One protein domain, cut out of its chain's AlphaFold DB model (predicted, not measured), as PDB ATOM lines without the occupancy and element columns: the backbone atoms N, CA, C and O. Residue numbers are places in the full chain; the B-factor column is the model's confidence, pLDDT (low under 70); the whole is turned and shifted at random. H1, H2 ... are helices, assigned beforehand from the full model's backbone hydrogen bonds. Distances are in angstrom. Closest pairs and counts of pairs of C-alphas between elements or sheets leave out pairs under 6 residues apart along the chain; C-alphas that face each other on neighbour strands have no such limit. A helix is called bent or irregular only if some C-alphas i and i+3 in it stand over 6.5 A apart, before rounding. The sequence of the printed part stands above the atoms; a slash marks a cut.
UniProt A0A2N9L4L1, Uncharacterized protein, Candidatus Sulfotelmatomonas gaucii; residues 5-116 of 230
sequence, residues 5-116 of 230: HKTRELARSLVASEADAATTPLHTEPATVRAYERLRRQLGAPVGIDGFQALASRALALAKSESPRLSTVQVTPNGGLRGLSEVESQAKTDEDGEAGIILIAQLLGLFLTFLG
ATOM      1  N   HIS A   5       4.791   8.341 -16.193       74.62
ATOM      2  CA  HIS A   5       5.838   9.347 -16.041       74.62
ATOM      3  C   HIS A   5       5.607  10.273 -14.840       74.62
ATOM      4  O   HIS A   5       6.556  10.570 -14.120       74.62
ATOM      5  N   LYS A   6       4.356  10.658 -14.547       83.31
ATOM      6  CA  LYS A   6       4.055  11.616 -13.471       83.31
ATOM      7  C   LYS A   6       4.250  10.999 -12.081       83.31
ATOM      8  O   LYS A   6       4.786  11.652 -11.193       83.31
ATOM      9  N   THR A   7       3.897   9.725 -11.880       86.81
ATOM     10  CA  THR A   7       4.187   9.022 -10.611       86.81
ATOM     11  C   THR A   7       5.683   8.797 -10.410       86.81
ATOM     12  O   THR A   7       6.163   8.897  -9.283       86.81
ATOM     13  N   ARG A   8       6.439   8.558 -11.492       87.38
ATOM     14  CA  ARG A   8       7.906   8.465 -11.445       87.38
ATOM     15  C   ARG A   8       8.564   9.800 -11.111       87.38
ATOM     16  O   ARG A   8       9.482   9.821 -10.302       87.38
ATOM     17  N   GLU A   9       8.099  10.910 -11.673       87.25
ATOM     18  CA  GLU A   9       8.591  12.251 -11.318       87.25
ATOM     19  C   GLU A   9       8.331  12.591  -9.847       87.25
ATOM     20  O   GLU A   9       9.238  13.050  -9.153       87.25
ATOM     21  N   LEU A  10       7.128  12.292  -9.344       85.38
ATOM     22  CA  LEU A  10       6.801  12.464  -7.927       85.38
ATOM     23  C   LEU A  10       7.690  11.593  -7.030       85.38
ATOM     24  O   LEU A  10       8.211  12.085  -6.032       85.38
ATOM     25  N   ALA A  11       7.911  10.332  -7.409       89.94
ATOM     26  CA  ALA A  11       8.804   9.432  -6.687       89.94
ATOM     27  C   ALA A  11      10.249   9.953  -6.670       89.94
ATOM     28  O   ALA A  11      10.846  10.029  -5.600       89.94
ATOM     29  N   ARG A  12      10.793  10.383  -7.820       88.44
ATOM     30  CA  ARG A  12      12.140  10.982  -7.900       88.44
ATOM     31  C   ARG A  12      12.256  12.216  -7.019       88.44
ATOM     32  O   ARG A  12      13.224  12.352  -6.283       88.44
ATOM     33  N   SER A  13      11.257  13.093  -7.060       86.31
ATOM     34  CA  SER A  13      11.265  14.310  -6.258       86.31
ATOM     35  C   SER A  13      11.172  14.031  -4.754       86.31
ATOM     36  O   SER A  13      11.853  14.695  -3.978       86.31
ATOM     37  N   LEU A  14      10.379  13.040  -4.334       85.62
ATOM     38  CA  LEU A  14      10.309  12.622  -2.932       85.62
ATOM     39  C   LEU A  14      11.648  12.035  -2.458       85.62
ATOM     40  O   LEU A  14      12.145  12.396  -1.395       85.62
ATOM     41  N   VAL A  15      12.268  11.175  -3.266       86.69
ATOM     42  CA  VAL A  15      13.584  10.593  -2.956       86.69
ATOM     43  C   VAL A  15      14.666  11.673  -2.881       86.69
ATOM     44  O   VAL A  15      15.492  11.632  -1.974       86.69
ATOM     45  N   ALA A  16      14.633  12.668  -3.773       85.00
ATOM     46  CA  ALA A  16      15.552  13.803  -3.735       85.00
ATOM     47  C   ALA A  16      15.427  14.600  -2.423       85.00
ATOM     48  O   ALA A  16      16.442  14.871  -1.785       85.00
ATOM     49  N   SER A  17      14.205  14.863  -1.938       78.12
ATOM     50  CA  SER A  17      14.023  15.547  -0.644       78.12
ATOM     51  C   SER A  17      14.592  14.770   0.555       78.12
ATOM     52  O   SER A  17      15.055  15.373   1.520       78.12
ATOM     53  N   GLU A  18      14.634  13.435   0.491       78.25
ATOM     54  CA  GLU A  18      15.271  12.593   1.520       78.25
ATOM     55  C   GLU A  18      16.798  12.497   1.379       78.25
ATOM     56  O   GLU A  18      17.487  12.069   2.314       78.25
ATOM     57  N   ALA A  19      17.346  12.828   0.209       73.94
ATOM     58  CA  ALA A  19      18.785  12.934  -0.000       73.94
ATOM     59  C   ALA A  19      19.314  14.249   0.591       73.94
ATOM     60  O   ALA A  19      20.303  14.228   1.324       73.94
ATOM     61  N   ASP A  20      18.597  15.353   0.369       64.31
ATOM     62  CA  ASP A  20      18.962  16.680   0.876       64.31
ATOM     63  C   ASP A  20      18.866  16.762   2.411       64.31
ATOM     64  O   ASP A  20      19.754  17.303   3.069       64.31
ATOM     65  N   ALA A  21      17.858  16.124   3.018       60.94
ATOM     66  CA  ALA A  21      17.702  16.061   4.477       60.94
ATOM     67  C   ALA A  21      18.813  15.260   5.198       60.94
ATOM     68  O   ALA A  21      18.953  15.337   6.422       60.94
ATOM     69  N   ALA A  22      19.622  14.487   4.463       55.62
ATOM     70  CA  ALA A  22      20.638  13.591   5.013       55.62
ATOM     71  C   ALA A  22      22.025  14.230   5.197       55.62
ATOM     72  O   ALA A  22      23.007  13.514   5.388       55.62
ATOM     73  N   THR A  23      22.134  15.564   5.222       52.97
ATOM     74  CA  THR A  23      23.408  16.257   5.527       52.97
ATOM     75  C   THR A  23      23.919  15.994   6.962       52.97
ATOM     76  O   THR A  23      25.000  16.441   7.336       52.97
ATOM     77  N   THR A  24      23.183  15.241   7.789       48.41
ATOM     78  CA  THR A  24      23.660  14.745   9.088       48.41
ATOM     79  C   THR A  24      24.293  13.346   8.937       48.41
ATOM     80  O   THR A  24      23.628  12.415   8.486       48.41
ATOM     81  N   PRO A  25      25.571  13.152   9.325       45.00
ATOM     82  CA  PRO A  25      26.417  12.019   8.912       45.00
ATOM     83  C   PRO A  25      26.102  10.663   9.585       45.00
ATOM     84  O   PRO A  25      26.984   9.819   9.713       45.00
ATOM     85  N   LEU A  26      24.862  10.429  10.027       49.78
ATOM     86  CA  LEU A  26      24.472   9.239  10.797       49.78
ATOM     87  C   LEU A  26      23.491   8.301  10.069       49.78
ATOM     88  O   LEU A  26      23.112   7.269  10.617       49.78
ATOM     89  N   HIS A  27      23.076   8.626   8.841       52.69
ATOM     90  CA  HIS A  27      22.103   7.829   8.090       52.69
ATOM     91  C   HIS A  27      22.759   7.059   6.933       52.69
ATOM     92  O   HIS A  27      22.898   7.571   5.827       52.69
ATOM     93  N   THR A  28      23.138   5.804   7.201       64.25
ATOM     94  CA  THR A  28      23.759   4.858   6.246       64.25
ATOM     95  C   THR A  28      22.770   4.271   5.225       64.25
ATOM     96  O   THR A  28      23.185   3.642   4.256       64.25
ATOM     97  N   GLU A  29      21.464   4.455   5.423       70.56
ATOM     98  CA  GLU A  29      20.436   3.885   4.545       70.56
ATOM     99  C   GLU A  29      20.233   4.716   3.266       70.56
ATOM    100  O   GLU A  29      20.258   5.949   3.342       70.56
ATOM    101  N   PRO A  30      19.966   4.085   2.108       79.94
ATOM    102  CA  PRO A  30      19.662   4.790   0.864       79.94
ATOM    103  C   PRO A  30      18.425   5.701   0.950       79.94
ATOM    104  O   PRO A  30      17.480   5.437   1.699       79.94
ATOM    105  N   ALA A  31      18.396   6.770   0.146       82.81
ATOM    106  CA  ALA A  31      17.334   7.783   0.184       82.81
ATOM    107  C   ALA A  31      15.929   7.227  -0.130       82.81
ATOM    108  O   ALA A  31      14.935   7.710   0.409       82.81
ATOM    109  N   THR A  32      15.824   6.181  -0.947       86.06
ATOM    110  CA  THR A  32      14.546   5.524  -1.271       86.06
ATOM    111  C   THR A  32      13.990   4.715  -0.095       86.06
ATOM    112  O   THR A  32      12.784   4.734   0.138       86.06
ATOM    113  N   VAL A  33      14.852   4.041   0.678       86.81
ATOM    114  CA  VAL A  33      14.475   3.288   1.880       86.81
ATOM    115  C   VAL A  33      13.919   4.267   2.904       86.81
ATOM    116  O   VAL A  33      12.856   4.030   3.476       86.81
ATOM    117  N   ARG A  34      14.570   5.430   3.051       85.06
ATOM    118  CA  ARG A  34      14.081   6.524   3.899       85.06
ATOM    119  C   ARG A  34      12.734   7.066   3.424       85.06
ATOM    120  O   ARG A  34      11.819   7.172   4.240       85.06
ATOM    121  N   ALA A  35      12.581   7.328   2.124       87.81
ATOM    122  CA  ALA A  35      11.320   7.790   1.541       87.81
ATOM    123  C   ALA A  35      10.180   6.786   1.783       87.81
ATOM    124  O   ALA A  35       9.083   7.167   2.199       87.81
ATOM    125  N   TYR A  36      10.450   5.494   1.593       89.12
ATOM    126  CA  TYR A  36       9.494   4.428   1.858       89.12
ATOM    127  C   TYR A  36       9.109   4.343   3.339       89.12
ATOM    128  O   TYR A  36       7.924   4.330   3.667       89.12
ATOM    129  N   GLU A  37      10.082   4.325   4.252       88.06
ATOM    130  CA  GLU A  37       9.809   4.260   5.693       88.06
ATOM    131  C   GLU A  37       9.085   5.515   6.194       88.06
ATOM    132  O   GLU A  37       8.311   5.469   7.150       88.06
ATOM    133  N   ARG A  38       9.279   6.659   5.535       85.06
ATOM    134  CA  ARG A  38       8.522   7.875   5.823       85.06
ATOM    135  C   ARG A  38       7.070   7.767   5.369       85.06
ATOM    136  O   ARG A  38       6.181   8.056   6.169       85.06
ATOM    137  N   LEU A  39       6.830   7.280   4.150       85.25
ATOM    138  CA  LEU A  39       5.483   6.957   3.667       85.25
ATOM    139  C   LEU A  39       4.796   5.968   4.612       85.25
ATOM    140  O   LEU A  39       3.669   6.200   5.034       85.25
ATOM    141  N   ARG A  40       5.506   4.914   5.022       85.00
ATOM    142  CA  ARG A  40       5.020   3.936   5.994       85.00
ATOM    143  C   ARG A  40       4.688   4.565   7.341       85.00
ATOM    144  O   ARG A  40       3.658   4.233   7.907       85.00
ATOM    145  N   ARG A  41       5.531   5.442   7.892       82.06
ATOM    146  CA  ARG A  41       5.261   6.083   9.192       82.06
ATOM    147  C   ARG A  41       4.044   6.995   9.138       82.06
ATOM    148  O   ARG A  41       3.209   6.921  10.032       82.06
ATOM    149  N   GLN A  42       3.927   7.798   8.081       74.38
ATOM    150  CA  GLN A  42       2.779   8.688   7.910       74.38
ATOM    151  C   GLN A  42       1.483   7.919   7.659       74.38
ATOM    152  O   GLN A  42       0.418   8.348   8.089       74.38
ATOM    153  N   LEU A  43       1.571   6.766   6.994       68.69
ATOM    154  CA  LEU A  43       0.400   5.976   6.624       68.69
ATOM    155  C   LEU A  43       0.104   4.810   7.568       68.69
ATOM    156  O   LEU A  43      -1.000   4.283   7.548       68.69
ATOM    157  N   GLY A  44       1.033   4.435   8.444       61.12
ATOM    158  CA  GLY A  44       0.886   3.298   9.350       61.12
ATOM    159  C   GLY A  44      -0.167   3.527  10.430       61.12
ATOM    160  O   GLY A  44      -0.883   2.595  10.784       61.12
ATOM    161  N   ALA A  45      -0.303   4.764  10.914       56.66
ATOM    162  CA  ALA A  45      -1.372   5.147  11.833       56.66
ATOM    163  C   ALA A  45      -2.759   5.250  11.154       56.66
ATOM    164  O   ALA A  45      -3.708   4.706  11.714       56.66
ATOM    165  N   PRO A  46      -2.918   5.892   9.976       51.91
ATOM    166  CA  PRO A  46      -4.230   6.034   9.332       51.91
ATOM    167  C   PRO A  46      -4.707   4.814   8.520       51.91
ATOM    168  O   PRO A  46      -5.909   4.601   8.429       51.91
ATOM    169  N   VAL A  47      -3.813   4.017   7.923       57.03
ATOM    170  CA  VAL A  47      -4.173   2.833   7.106       57.03
ATOM    171  C   VAL A  47      -4.154   1.543   7.938       57.03
ATOM    172  O   VAL A  47      -4.740   0.531   7.556       57.03
ATOM    173  N   GLY A  48      -3.480   1.571   9.088       62.53
ATOM    174  CA  GLY A  48      -3.154   0.372   9.847       62.53
ATOM    175  C   GLY A  48      -2.022  -0.426   9.197       62.53
ATOM    176  O   GLY A  48      -1.719  -0.300   8.006       62.53
ATOM    177  N   ILE A  49      -1.371  -1.260  10.006       77.00
ATOM    178  CA  ILE A  49      -0.204  -2.047   9.588       77.00
ATOM    179  C   ILE A  49      -0.579  -3.011   8.454       77.00
ATOM    180  O   ILE A  49       0.102  -3.033   7.429       77.00
ATOM    181  N   ASP A  50      -1.698  -3.725   8.598       73.56
ATOM    182  CA  ASP A  50      -2.154  -4.725   7.624       73.56
ATOM    183  C   ASP A  50      -2.543  -4.084   6.284       73.56
ATOM    184  O   ASP A  50      -2.188  -4.580   5.211       73.56
ATOM    185  N   GLY A  51      -3.223  -2.933   6.330       73.56
ATOM    186  CA  GLY A  51      -3.620  -2.199   5.131       73.56
ATOM    187  C   GLY A  51      -2.410  -1.638   4.379       73.56
ATOM    188  O   GLY A  51      -2.311  -1.782   3.156       73.56
ATOM    189  N   PHE A  52      -1.437  -1.070   5.098       79.50
ATOM    190  CA  PHE A  52      -0.200  -0.608   4.474       79.50
ATOM    191  C   PHE A  52       0.617  -1.780   3.916       79.50
ATOM    192  O   PHE A  52       1.143  -1.685   2.808       79.50
ATOM    193  N   GLN A  53       0.687  -2.909   4.630       86.12
ATOM    194  CA  GLN A  53       1.360  -4.119   4.159       86.12
ATOM    195  C   GLN A  53       0.738  -4.639   2.854       86.12
ATOM    196  O   GLN A  53       1.477  -5.000   1.932       86.12
ATOM    197  N   ALA A  54      -0.593  -4.658   2.742       81.50
ATOM    198  CA  ALA A  54      -1.288  -5.071   1.524       81.50
ATOM    199  C   ALA A  54      -0.958  -4.144   0.339       81.50
ATOM    200  O   ALA A  54      -0.610  -4.621  -0.747       81.50
ATOM    201  N   LEU A  55      -0.976  -2.823   0.559       84.06
ATOM    202  CA  LEU A  55      -0.614  -1.825  -0.456       84.06
ATOM    203  C   LEU A  55       0.855  -1.935  -0.872       84.06
ATOM    204  O   LEU A  55       1.160  -1.959  -2.065       84.06
ATOM    205  N   ALA A  56       1.761  -2.076   0.093       87.12
ATOM    206  CA  ALA A  56       3.181  -2.283  -0.155       87.12
ATOM    207  C   ALA A  56       3.447  -3.577  -0.933       87.12
ATOM    208  O   ALA A  56       4.253  -3.582  -1.861       87.12
ATOM    209  N   SER A  57       2.752  -4.666  -0.598       86.25
ATOM    210  CA  SER A  57       2.893  -5.956  -1.285       86.25
ATOM    211  C   SER A  57       2.411  -5.866  -2.727       86.25
ATOM    212  O   SER A  57       3.071  -6.371  -3.638       86.25
ATOM    213  N   ARG A  58       1.297  -5.163  -2.959       86.81
ATOM    214  CA  ARG A  58       0.783  -4.910  -4.306       86.81
ATOM    215  C   ARG A  58       1.725  -4.019  -5.114       86.81
ATOM    216  O   ARG A  58       2.036  -4.366  -6.253       86.81
ATOM    217  N   ALA A  59       2.201  -2.918  -4.536       89.56
ATOM    218  CA  ALA A  59       3.168  -2.028  -5.175       89.56
ATOM    219  C   ALA A  59       4.456  -2.778  -5.534       89.56
ATOM    220  O   ALA A  59       4.962  -2.635  -6.644       89.56
ATOM    221  N   LEU A  60       4.943  -3.642  -4.638       88.62
ATOM    222  CA  LEU A  60       6.126  -4.460  -4.877       88.62
ATOM    223  C   LEU A  60       5.910  -5.501  -5.976       88.62
ATOM    224  O   LEU A  60       6.805  -5.707  -6.789       88.62
ATOM    225  N   ALA A  61       4.741  -6.140  -6.044       87.75
ATOM    226  CA  ALA A  61       4.421  -7.064  -7.130       87.75
ATOM    227  C   ALA A  61       4.435  -6.361  -8.500       87.75
ATOM    228  O   ALA A  61       5.019  -6.880  -9.452       87.75
ATOM    229  N   LEU A  62       3.859  -5.157  -8.585       87.69
ATOM    230  CA  LEU A  62       3.896  -4.333  -9.797       87.69
ATOM    231  C   LEU A  62       5.327  -3.891 -10.127       87.69
ATOM    232  O   LEU A  62       5.782  -4.046 -11.259       87.69
ATOM    233  N   ALA A  63       6.080  -3.435  -9.131       88.69
ATOM    234  CA  ALA A  63       7.457  -3.001  -9.319       88.69
ATOM    235  C   ALA A  63       8.377  -4.152  -9.761       88.69
ATOM    236  O   ALA A  63       9.229  -3.948 -10.617       88.69
ATOM    237  N   LYS A  64       8.169  -5.378  -9.258       88.00
ATOM    238  CA  LYS A  64       8.877  -6.592  -9.711       88.00
ATOM    239  C   LYS A  64       8.597  -6.926 -11.176       88.00
ATOM    240  O   LYS A  64       9.484  -7.448 -11.845       88.00
ATOM    241  N   SER A  65       7.390  -6.637 -11.663       86.25
ATOM    242  CA  SER A  65       7.047  -6.839 -13.077       86.25
ATOM    243  C   SER A  65       7.757  -5.845 -14.003       86.25
ATOM    244  O   SER A  65       8.089  -6.203 -15.128       86.25
ATOM    245  N   GLU A  66       8.052  -4.634 -13.516       85.62
ATOM    246  CA  GLU A  66       8.805  -3.616 -14.263       85.62
ATOM    247  C   GLU A  66      10.327  -3.732 -14.078       85.62
ATOM    248  O   GLU A  66      11.082  -3.429 -14.996       85.62
ATOM    249  N   SER A  67      10.792  -4.177 -12.908       86.56
ATOM    250  CA  SER A  67      12.210  -4.333 -12.575       86.56
ATOM    251  C   SER A  67      12.466  -5.662 -11.850       86.56
ATOM    252  O   SER A  67      12.286  -5.760 -10.629       86.56
ATOM    253  N   PRO A  68      12.960  -6.696 -12.563       84.12
ATOM    254  CA  PRO A  68      13.258  -8.009 -11.981       84.12
ATOM    255  C   PRO A  68      14.286  -7.983 -10.840       84.12
ATOM    256  O   PRO A  68      14.363  -8.925 -10.047       84.12
ATOM    257  N   ARG A  69      15.066  -6.902 -10.709       84.06
ATOM    258  CA  ARG A  69      16.047  -6.709  -9.628       84.06
ATOM    259  C   ARG A  69      15.396  -6.605  -8.251       84.06
ATOM    260  O   ARG A  69      16.011  -6.983  -7.262       84.06
ATOM    261  N   LEU A  70      14.136  -6.176  -8.190       85.50
ATOM    262  CA  LEU A  70      13.364  -6.139  -6.950       85.50
ATOM    263  C   LEU A  70      12.898  -7.524  -6.491       85.50
ATOM    264  O   LEU A  70      12.290  -7.622  -5.432       85.50
ATOM    265  N   SER A  71      13.146  -8.597  -7.253       84.44
ATOM    266  CA  SER A  71      12.693  -9.963  -6.936       84.44
ATOM    267  C   SER A  71      13.090 -10.431  -5.532       84.44
ATOM    268  O   SER A  71      12.283 -11.088  -4.870       84.44
ATOM    269  N   THR A  72      14.272 -10.030  -5.060       88.19
ATOM    270  CA  THR A  72      14.812 -10.335  -3.726       88.19
ATOM    271  C   THR A  72      14.200  -9.488  -2.608       88.19
ATOM    272  O   THR A  72      14.282  -9.876  -1.443       88.19
ATOM    273  N   VAL A  73      13.554  -8.365  -2.942       90.81
ATOM    274  CA  VAL A  73      12.895  -7.479  -1.978       90.81
ATOM    275  C   VAL A  73      11.616  -8.140  -1.463       90.81
ATOM    276  O   VAL A  73      10.856  -8.758  -2.223       90.81
ATOM    277  N   GLN A  74      11.372  -8.011  -0.162       89.62
ATOM    278  CA  GLN A  74      10.192  -8.542   0.517       89.62
ATOM    279  C   GLN A  74       9.578  -7.494   1.446       89.62
ATOM    280  O   GLN A  74      10.291  -6.693   2.053       89.62
ATOM    281  N   VAL A  75       8.250  -7.539   1.576       90.75
ATOM    282  CA  VAL A  75       7.510  -6.758   2.572       90.75
ATOM    283  C   VAL A  75       7.432  -7.574   3.860       90.75
ATOM    284  O   VAL A  75       7.039  -8.737   3.853       90.75
ATOM    285  N   THR A  76       7.842  -6.971   4.967       88.50
ATOM    286  CA  THR A  76       7.777  -7.560   6.310       88.50
ATOM    287  C   THR A  76       6.355  -7.477   6.884       88.50
ATOM    288  O   THR A  76       5.568  -6.650   6.423       88.50
ATOM    289  N   PRO A  77       6.018  -8.255   7.933       78.19
ATOM    290  CA  PRO A  77       4.696  -8.198   8.572       78.19
ATOM    291  C   PRO A  77       4.313  -6.813   9.110       78.19
ATOM    292  O   PRO A  77       3.143  -6.485   9.198       78.19
ATOM    293  N   ASN A  78       5.296  -5.965   9.422       80.19
ATOM    294  CA  ASN A  78       5.037  -4.602   9.888       80.19
ATOM    295  C   ASN A  78       4.877  -3.594   8.734       80.19
ATOM    296  O   ASN A  78       4.848  -2.388   8.975       80.19
ATOM    297  N   GLY A  79       4.865  -4.067   7.485       81.62
ATOM    298  CA  GLY A  79       4.830  -3.231   6.291       81.62
ATOM    299  C   GLY A  79       6.166  -2.570   5.939       81.62
ATOM    300  O   GLY A  79       6.173  -1.662   5.130       81.62
ATOM    301  N   GLY A  80       7.292  -2.968   6.540       88.44
ATOM    302  CA  GLY A  80       8.635  -2.486   6.164       88.44
ATOM    303  C   GLY A  80       9.239  -3.262   4.995       88.44
ATOM    304  O   GLY A  80       8.789  -4.375   4.719       88.44
ATOM    305  N   LEU A  81      10.297  -2.743   4.367       90.38
ATOM    306  CA  LEU A  81      11.016  -3.453   3.298       90.38
ATOM    307  C   LEU A  81      12.292  -4.128   3.800       90.38
ATOM    308  O   LEU A  81      13.067  -3.554   4.557       90.38
ATOM    309  N   ARG A  82      12.542  -5.342   3.308       89.62
ATOM    310  CA  ARG A  82      13.815  -6.060   3.445       89.62
ATOM    311  C   ARG A  82      14.391  -6.326   2.055       89.62
ATOM    312  O   ARG A  82      13.638  -6.709   1.165       89.62
ATOM    313  N   GLY A  83      15.701  -6.152   1.870       86.69
ATOM    314  CA  GLY A  83      16.385  -6.417   0.597       86.69
ATOM    315  C   GLY A  83      16.545  -5.193  -0.316       86.69
ATOM    316  O   GLY A  83      17.284  -5.262  -1.295       86.69
ATOM    317  N   LEU A  84      15.847  -4.081  -0.038       85.44
ATOM    318  CA  LEU A  84      15.895  -2.892  -0.898       85.44
ATOM    319  C   LEU A  84      17.259  -2.185  -0.818       85.44
ATOM    320  O   LEU A  84      17.791  -1.769  -1.843       85.44
ATOM    321  N   SER A  85      17.857  -2.113   0.375       83.56
ATOM    322  CA  SER A  85      19.156  -1.457   0.575       83.56
ATOM    323  C   SER A  85      20.280  -2.143  -0.205       83.56
ATOM    324  O   SER A  85      21.182  -1.489  -0.728       83.56
ATOM    325  N   GLU A  86      20.235  -3.471  -0.293       84.00
ATOM    326  CA  GLU A  86      21.212  -4.295  -0.994       84.00
ATOM    327  C   GLU A  86      21.074  -4.155  -2.513       84.00
ATOM    328  O   GLU A  86      22.082  -4.052  -3.213       84.00
ATOM    329  N   VAL A  87      19.835  -4.096  -3.019       83.50
ATOM    330  CA  VAL A  87      19.550  -3.880  -4.447       83.50
ATOM    331  C   VAL A  87      20.093  -2.531  -4.919       83.50
ATOM    332  O   VAL A  87      20.642  -2.445  -6.019       83.50
ATOM    333  N   GLU A  88      19.994  -1.503  -4.079       78.88
ATOM    334  CA  GLU A  88      20.460  -0.156  -4.408       78.88
ATOM    335  C   GLU A  88      21.958   0.031  -4.249       78.88
ATOM    336  O   GLU A  88      22.586   0.656  -5.094       78.88
ATOM    337  N   SER A  89      22.565  -0.588  -3.238       75.44
ATOM    338  CA  SER A  89      24.025  -0.559  -3.068       75.44
ATOM    339  C   SER A  89      24.761  -1.260  -4.220       75.44
ATOM    340  O   SER A  89      25.939  -1.013  -4.463       75.44
ATOM    341  N   GLN A  90      24.074  -2.156  -4.936       70.81
ATOM    342  CA  GLN A  90      24.582  -2.853  -6.120       70.81
ATOM    343  C   GLN A  90      24.306  -2.107  -7.435       70.81
ATOM    344  O   GLN A  90      24.748  -2.573  -8.490       70.81
ATOM    345  N   ALA A  91      23.575  -0.987  -7.421       67.06
ATOM    346  CA  ALA A  91      23.380  -0.157  -8.604       67.06
ATOM    347  C   ALA A  91      24.702   0.539  -8.963       67.06
ATOM    348  O   ALA A  91      25.197   1.392  -8.236       67.06
ATOM    349  N   LYS A  92      25.314   0.113 -10.072       55.75
ATOM    350  CA  LYS A  92      26.619   0.616 -10.531       55.75
ATOM    351  C   LYS A  92      26.508   1.844 -11.444       55.75
ATOM    352  O   LYS A  92      27.536   2.438 -11.752       55.75
ATOM    353  N   THR A  93      25.301   2.198 -11.889       56.34
ATOM    354  CA  THR A  93      25.017   3.320 -12.799       56.34
ATOM    355  C   THR A  93      23.714   4.033 -12.408       56.34
ATOM    356  O   THR A  93      22.864   3.437 -11.746       56.34
ATOM    357  N   ASP A  94      23.542   5.293 -12.825       54.38
ATOM    358  CA  ASP A  94      22.350   6.099 -12.505       54.38
ATOM    359  C   ASP A  94      21.050   5.524 -13.106       54.38
ATOM    360  O   ASP A  94      19.990   5.641 -12.495       54.38
ATOM    361  N   GLU A  95      21.116   4.827 -14.250       51.91
ATOM    362  CA  GLU A  95      19.960   4.117 -14.836       51.91
ATOM    363  C   GLU A  95      19.610   2.830 -14.063       51.91
ATOM    364  O   GLU A  95      18.445   2.448 -13.945       51.91
ATOM    365  N   ASP A  96      20.613   2.185 -13.461       52.03
ATOM    366  CA  ASP A  96      20.466   0.988 -12.627       52.03
ATOM    367  C   ASP A  96      19.915   1.280 -11.219       52.03
ATOM    368  O   ASP A  96      19.544   0.342 -10.503       52.03
ATOM    369  N   GLY A  97      19.896   2.552 -10.809       62.81
ATOM    370  CA  GLY A  97      19.438   3.024  -9.498       62.81
ATOM    371  C   GLY A  97      17.925   3.242  -9.395       62.81
ATOM    372  O   GLY A  97      17.412   3.519  -8.312       62.81
ATOM    373  N   GLU A  98      17.171   3.087 -10.488       79.94
ATOM    374  CA  GLU A  98      15.740   3.411 -10.498       79.94
ATOM    375  C   GLU A  98      14.840   2.356  -9.839       79.94
ATOM    376  O   GLU A  98      13.647   2.596  -9.671       79.94
ATOM    377  N   ALA A  99      15.365   1.198  -9.423       85.25
ATOM    378  CA  ALA A  99      14.547   0.120  -8.859       85.25
ATOM    379  C   ALA A  99      13.710   0.580  -7.643       85.25
ATOM    380  O   ALA A  99      12.507   0.312  -7.585       85.25
ATOM    381  N   GLY A 100      14.298   1.333  -6.707       86.62
ATOM    382  CA  GLY A 100      13.557   1.908  -5.578       86.62
ATOM    383  C   GLY A 100      12.576   3.007  -5.989       86.62
ATOM    384  O   GLY A 100      11.465   3.077  -5.463       86.62
ATOM    385  N   ILE A 101      12.931   3.822  -6.988       90.50
ATOM    386  CA  ILE A 101      12.048   4.857  -7.549       90.50
ATOM    387  C   ILE A 101      10.818   4.220  -8.201       90.50
ATOM    388  O   ILE A 101       9.708   4.701  -7.994       90.50
ATOM    389  N   ILE A 102      10.990   3.121  -8.941       91.19
ATOM    390  CA  ILE A 102       9.892   2.358  -9.544       91.19
ATOM    391  C   ILE A 102       8.955   1.851  -8.446       91.19
ATOM    392  O   ILE A 102       7.744   2.030  -8.554       91.19
ATOM    393  N   LEU A 103       9.490   1.286  -7.360       92.12
ATOM    394  CA  LEU A 103       8.675   0.829  -6.234       92.12
ATOM    395  C   LEU A 103       7.849   1.962  -5.608       92.12
ATOM    396  O   LEU A 103       6.640   1.811  -5.415       92.12
ATOM    397  N   ILE A 104       8.478   3.105  -5.326       91.69
ATOM    398  CA  ILE A 104       7.795   4.277  -4.766       91.69
ATOM    399  C   ILE A 104       6.754   4.812  -5.758       91.69
ATOM    400  O   ILE A 104       5.637   5.129  -5.357       91.69
ATOM    401  N   ALA A 105       7.063   4.853  -7.054       92.25
ATOM    402  CA  ALA A 105       6.135   5.295  -8.090       92.25
ATOM    403  C   ALA A 105       4.893   4.395  -8.182       92.25
ATOM    404  O   ALA A 105       3.781   4.911  -8.314       92.25
ATOM    405  N   GLN A 106       5.057   3.071  -8.070       92.56
ATOM    406  CA  GLN A 106       3.929   2.134  -8.022       92.56
ATOM    407  C   GLN A 106       3.074   2.362  -6.774       92.56
ATOM    408  O   GLN A 106       1.849   2.402  -6.866       92.56
ATOM    409  N   LEU A 107       3.703   2.584  -5.618       89.81
ATOM    410  CA  LEU A 107       2.995   2.868  -4.371       89.81
ATOM    411  C   LEU A 107       2.201   4.185  -4.446       89.81
ATOM    412  O   LEU A 107       1.019   4.214  -4.109       89.81
ATOM    413  N   LEU A 108       2.809   5.254  -4.969       88.06
ATOM    414  CA  LEU A 108       2.129   6.532  -5.209       88.06
ATOM    415  C   LEU A 108       1.002   6.402  -6.243       88.06
ATOM    416  O   LEU A 108      -0.034   7.041  -6.097       88.06
ATOM    417  N   GLY A 109       1.171   5.563  -7.268       86.25
ATOM    418  CA  GLY A 109       0.118   5.259  -8.240       86.25
ATOM    419  C   GLY A 109      -1.097   4.580  -7.603       86.25
ATOM    420  O   GLY A 109      -2.237   4.928  -7.926       86.25
ATOM    421  N   LEU A 110      -0.872   3.668  -6.653       84.56
ATOM    422  CA  LEU A 110      -1.949   3.077  -5.856       84.56
ATOM    423  C   LEU A 110      -2.637   4.133  -4.985       84.56
ATOM    424  O   LEU A 110      -3.863   4.192  -4.979       84.56
ATOM    425  N   PHE A 111      -1.887   5.016  -4.320       79.81
ATOM    426  CA  PHE A 111      -2.496   6.099  -3.541       79.81
ATOM    427  C   PHE A 111      -3.317   7.047  -4.401       79.81
ATOM    428  O   PHE A 111      -4.440   7.378  -4.043       79.81
ATOM    429  N   LEU A 112      -2.822   7.401  -5.581       77.94
ATOM    430  CA  LEU A 112      -3.571   8.234  -6.507       77.94
ATOM    431  C   LEU A 112      -4.892   7.578  -6.933       77.94
ATOM    432  O   LEU A 112      -5.894   8.263  -7.122       77.94
ATOM    433  N   THR A 113      -4.887   6.253  -7.073       76.12
ATOM    434  CA  THR A 113      -6.064   5.472  -7.468       76.12
ATOM    435  C   THR A 113      -7.073   5.342  -6.326       76.12
ATOM    436  O   THR A 113      -8.270   5.422  -6.575       76.12
ATOM    437  N   PHE A 114      -6.610   5.163  -5.085       68.62
ATOM    438  CA  PHE A 114      -7.485   4.906  -3.935       68.62
ATOM    439  C   PHE A 114      -7.883   6.167  -3.153       68.62
ATOM    440  O   PHE A 114      -9.005   6.248  -2.667       68.62
ATOM    441  N   LEU A 115      -6.986   7.149  -3.030       68.88
ATOM    442  CA  LEU A 115      -7.186   8.383  -2.260       68.88
ATOM    443  C   LEU A 115      -7.501   9.596  -3.152       68.88
ATOM    444  O   LEU A 115      -7.967  10.623  -2.653       68.88
ATOM    445  N   GLY A 116      -7.216   9.503  -4.453       68.06
ATOM    446  CA  GLY A 116      -7.339  10.610  -5.399       68.06
ATOM    447  C   GLY A 116      -6.128  11.549  -5.424       68.06
ATOM    448  O   GLY A 116      -5.235  11.510  -4.570       68.06
TER     449      GLY A 116
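What this domain is: This is residues 5 to 116 of the 230 residues of an uncharacterized protein of Candidatus Sulfotelmatomonas gaucii (UniProt A0A2N9L4L1). This is a compact, rounded cluster of helices built on one long helix, H6: H1 and H3 cross it steeply on different sides, while H2 packs on part of it at a small angle. The short helices H4 and H5 lie toward one end, and the link between them folds back as a small loop in which residues 74 to 75 pair with 81 to 82, antiparallel. The printed part has 112 residues with six named helices, H1 to H6 in order, and no named strand; the class is all helix. The helix packing is mostly crossed, with few touching pairs at a shallow tilt. The radius of gyration of the C-alphas is 13.2 A, and the spans are 33 by 31 by 28 A.

How they stand to each other: Start with H1, residues 5 to 20, which touches H6, residues 99 to 115, the hub, at a steep tilt of 63 degrees, opposite ways; their closest C-alphas, of Thr 7 and Ala 105, are 4.9 A apart. H2, residues 31 to 47, touches H1 about perpendicular, at 75 degrees, closest at the C-alphas of Ala 19 and Ala 31, 5.4 A apart. With residues 32 to 36 alone, H2 touches H6 at a shallow tilt of 24 degrees, the same way; look at the closest C-alphas, of Thr 32 and Gly 100, 5.7 A apart. H3, residues 49 to 66, touches H6 at a steep tilt of 55 degrees, opposite ways, with the C-alphas of Ala 59 and Leu 107 closest at 5.0 A. H2 and H3 form a helical hairpin and only just touch, with 3 pairs of C-alphas within 8 A, the closest those of Gly 44 and Phe 52 at 6.3 A. H4, residues 68 to 72, touches H3 only at the corner, closest at the C-alphas of Lys 64 and Leu 70, 5.3 A apart. H5, residues 84 to 89, forms a helical hairpin with H6 at 35.4 degrees, only just a steep tilt; the C-alphas of Leu 84 and Gly 100 are closest at 7.1 A. H1 and H3 are apart. Every O i to N i+4 pair is within hydrogen-bond range in H1, H3, H5 and H6; in H2 it is 11 of 13, and in H4 0 of 1, beside 1 of 2 O i to N i+3 pairs.

Where its parts are: Find C-alpha 5 at (5.838, 9.347, -16.041); from there H1 runs 22.6 A to Asp 20. H2 runs 23.1 A and is only just irregular, with C-alphas 42 and 45 6.7 A apart. H3 runs 25.5 A from C-alpha 49 at (-0.204, -2.047, 9.588). H4 is irregular, with C-alphas 69 and 72 7.0 A apart; it and H5 each run 8.7 A. H6 runs 24.2 A to C-alpha 115 at (-7.186, 8.383, -2.260).

The domain as a whole: The two C-alphas farthest apart, of Pro 46 and Lys 92, are 37.1 A apart. The printed part has no cut, and its one long link is H4 to H5. Look for pLDDT under 70 at residues 20 to 28, 43 to 48, 91 to 97 and 114 to 116.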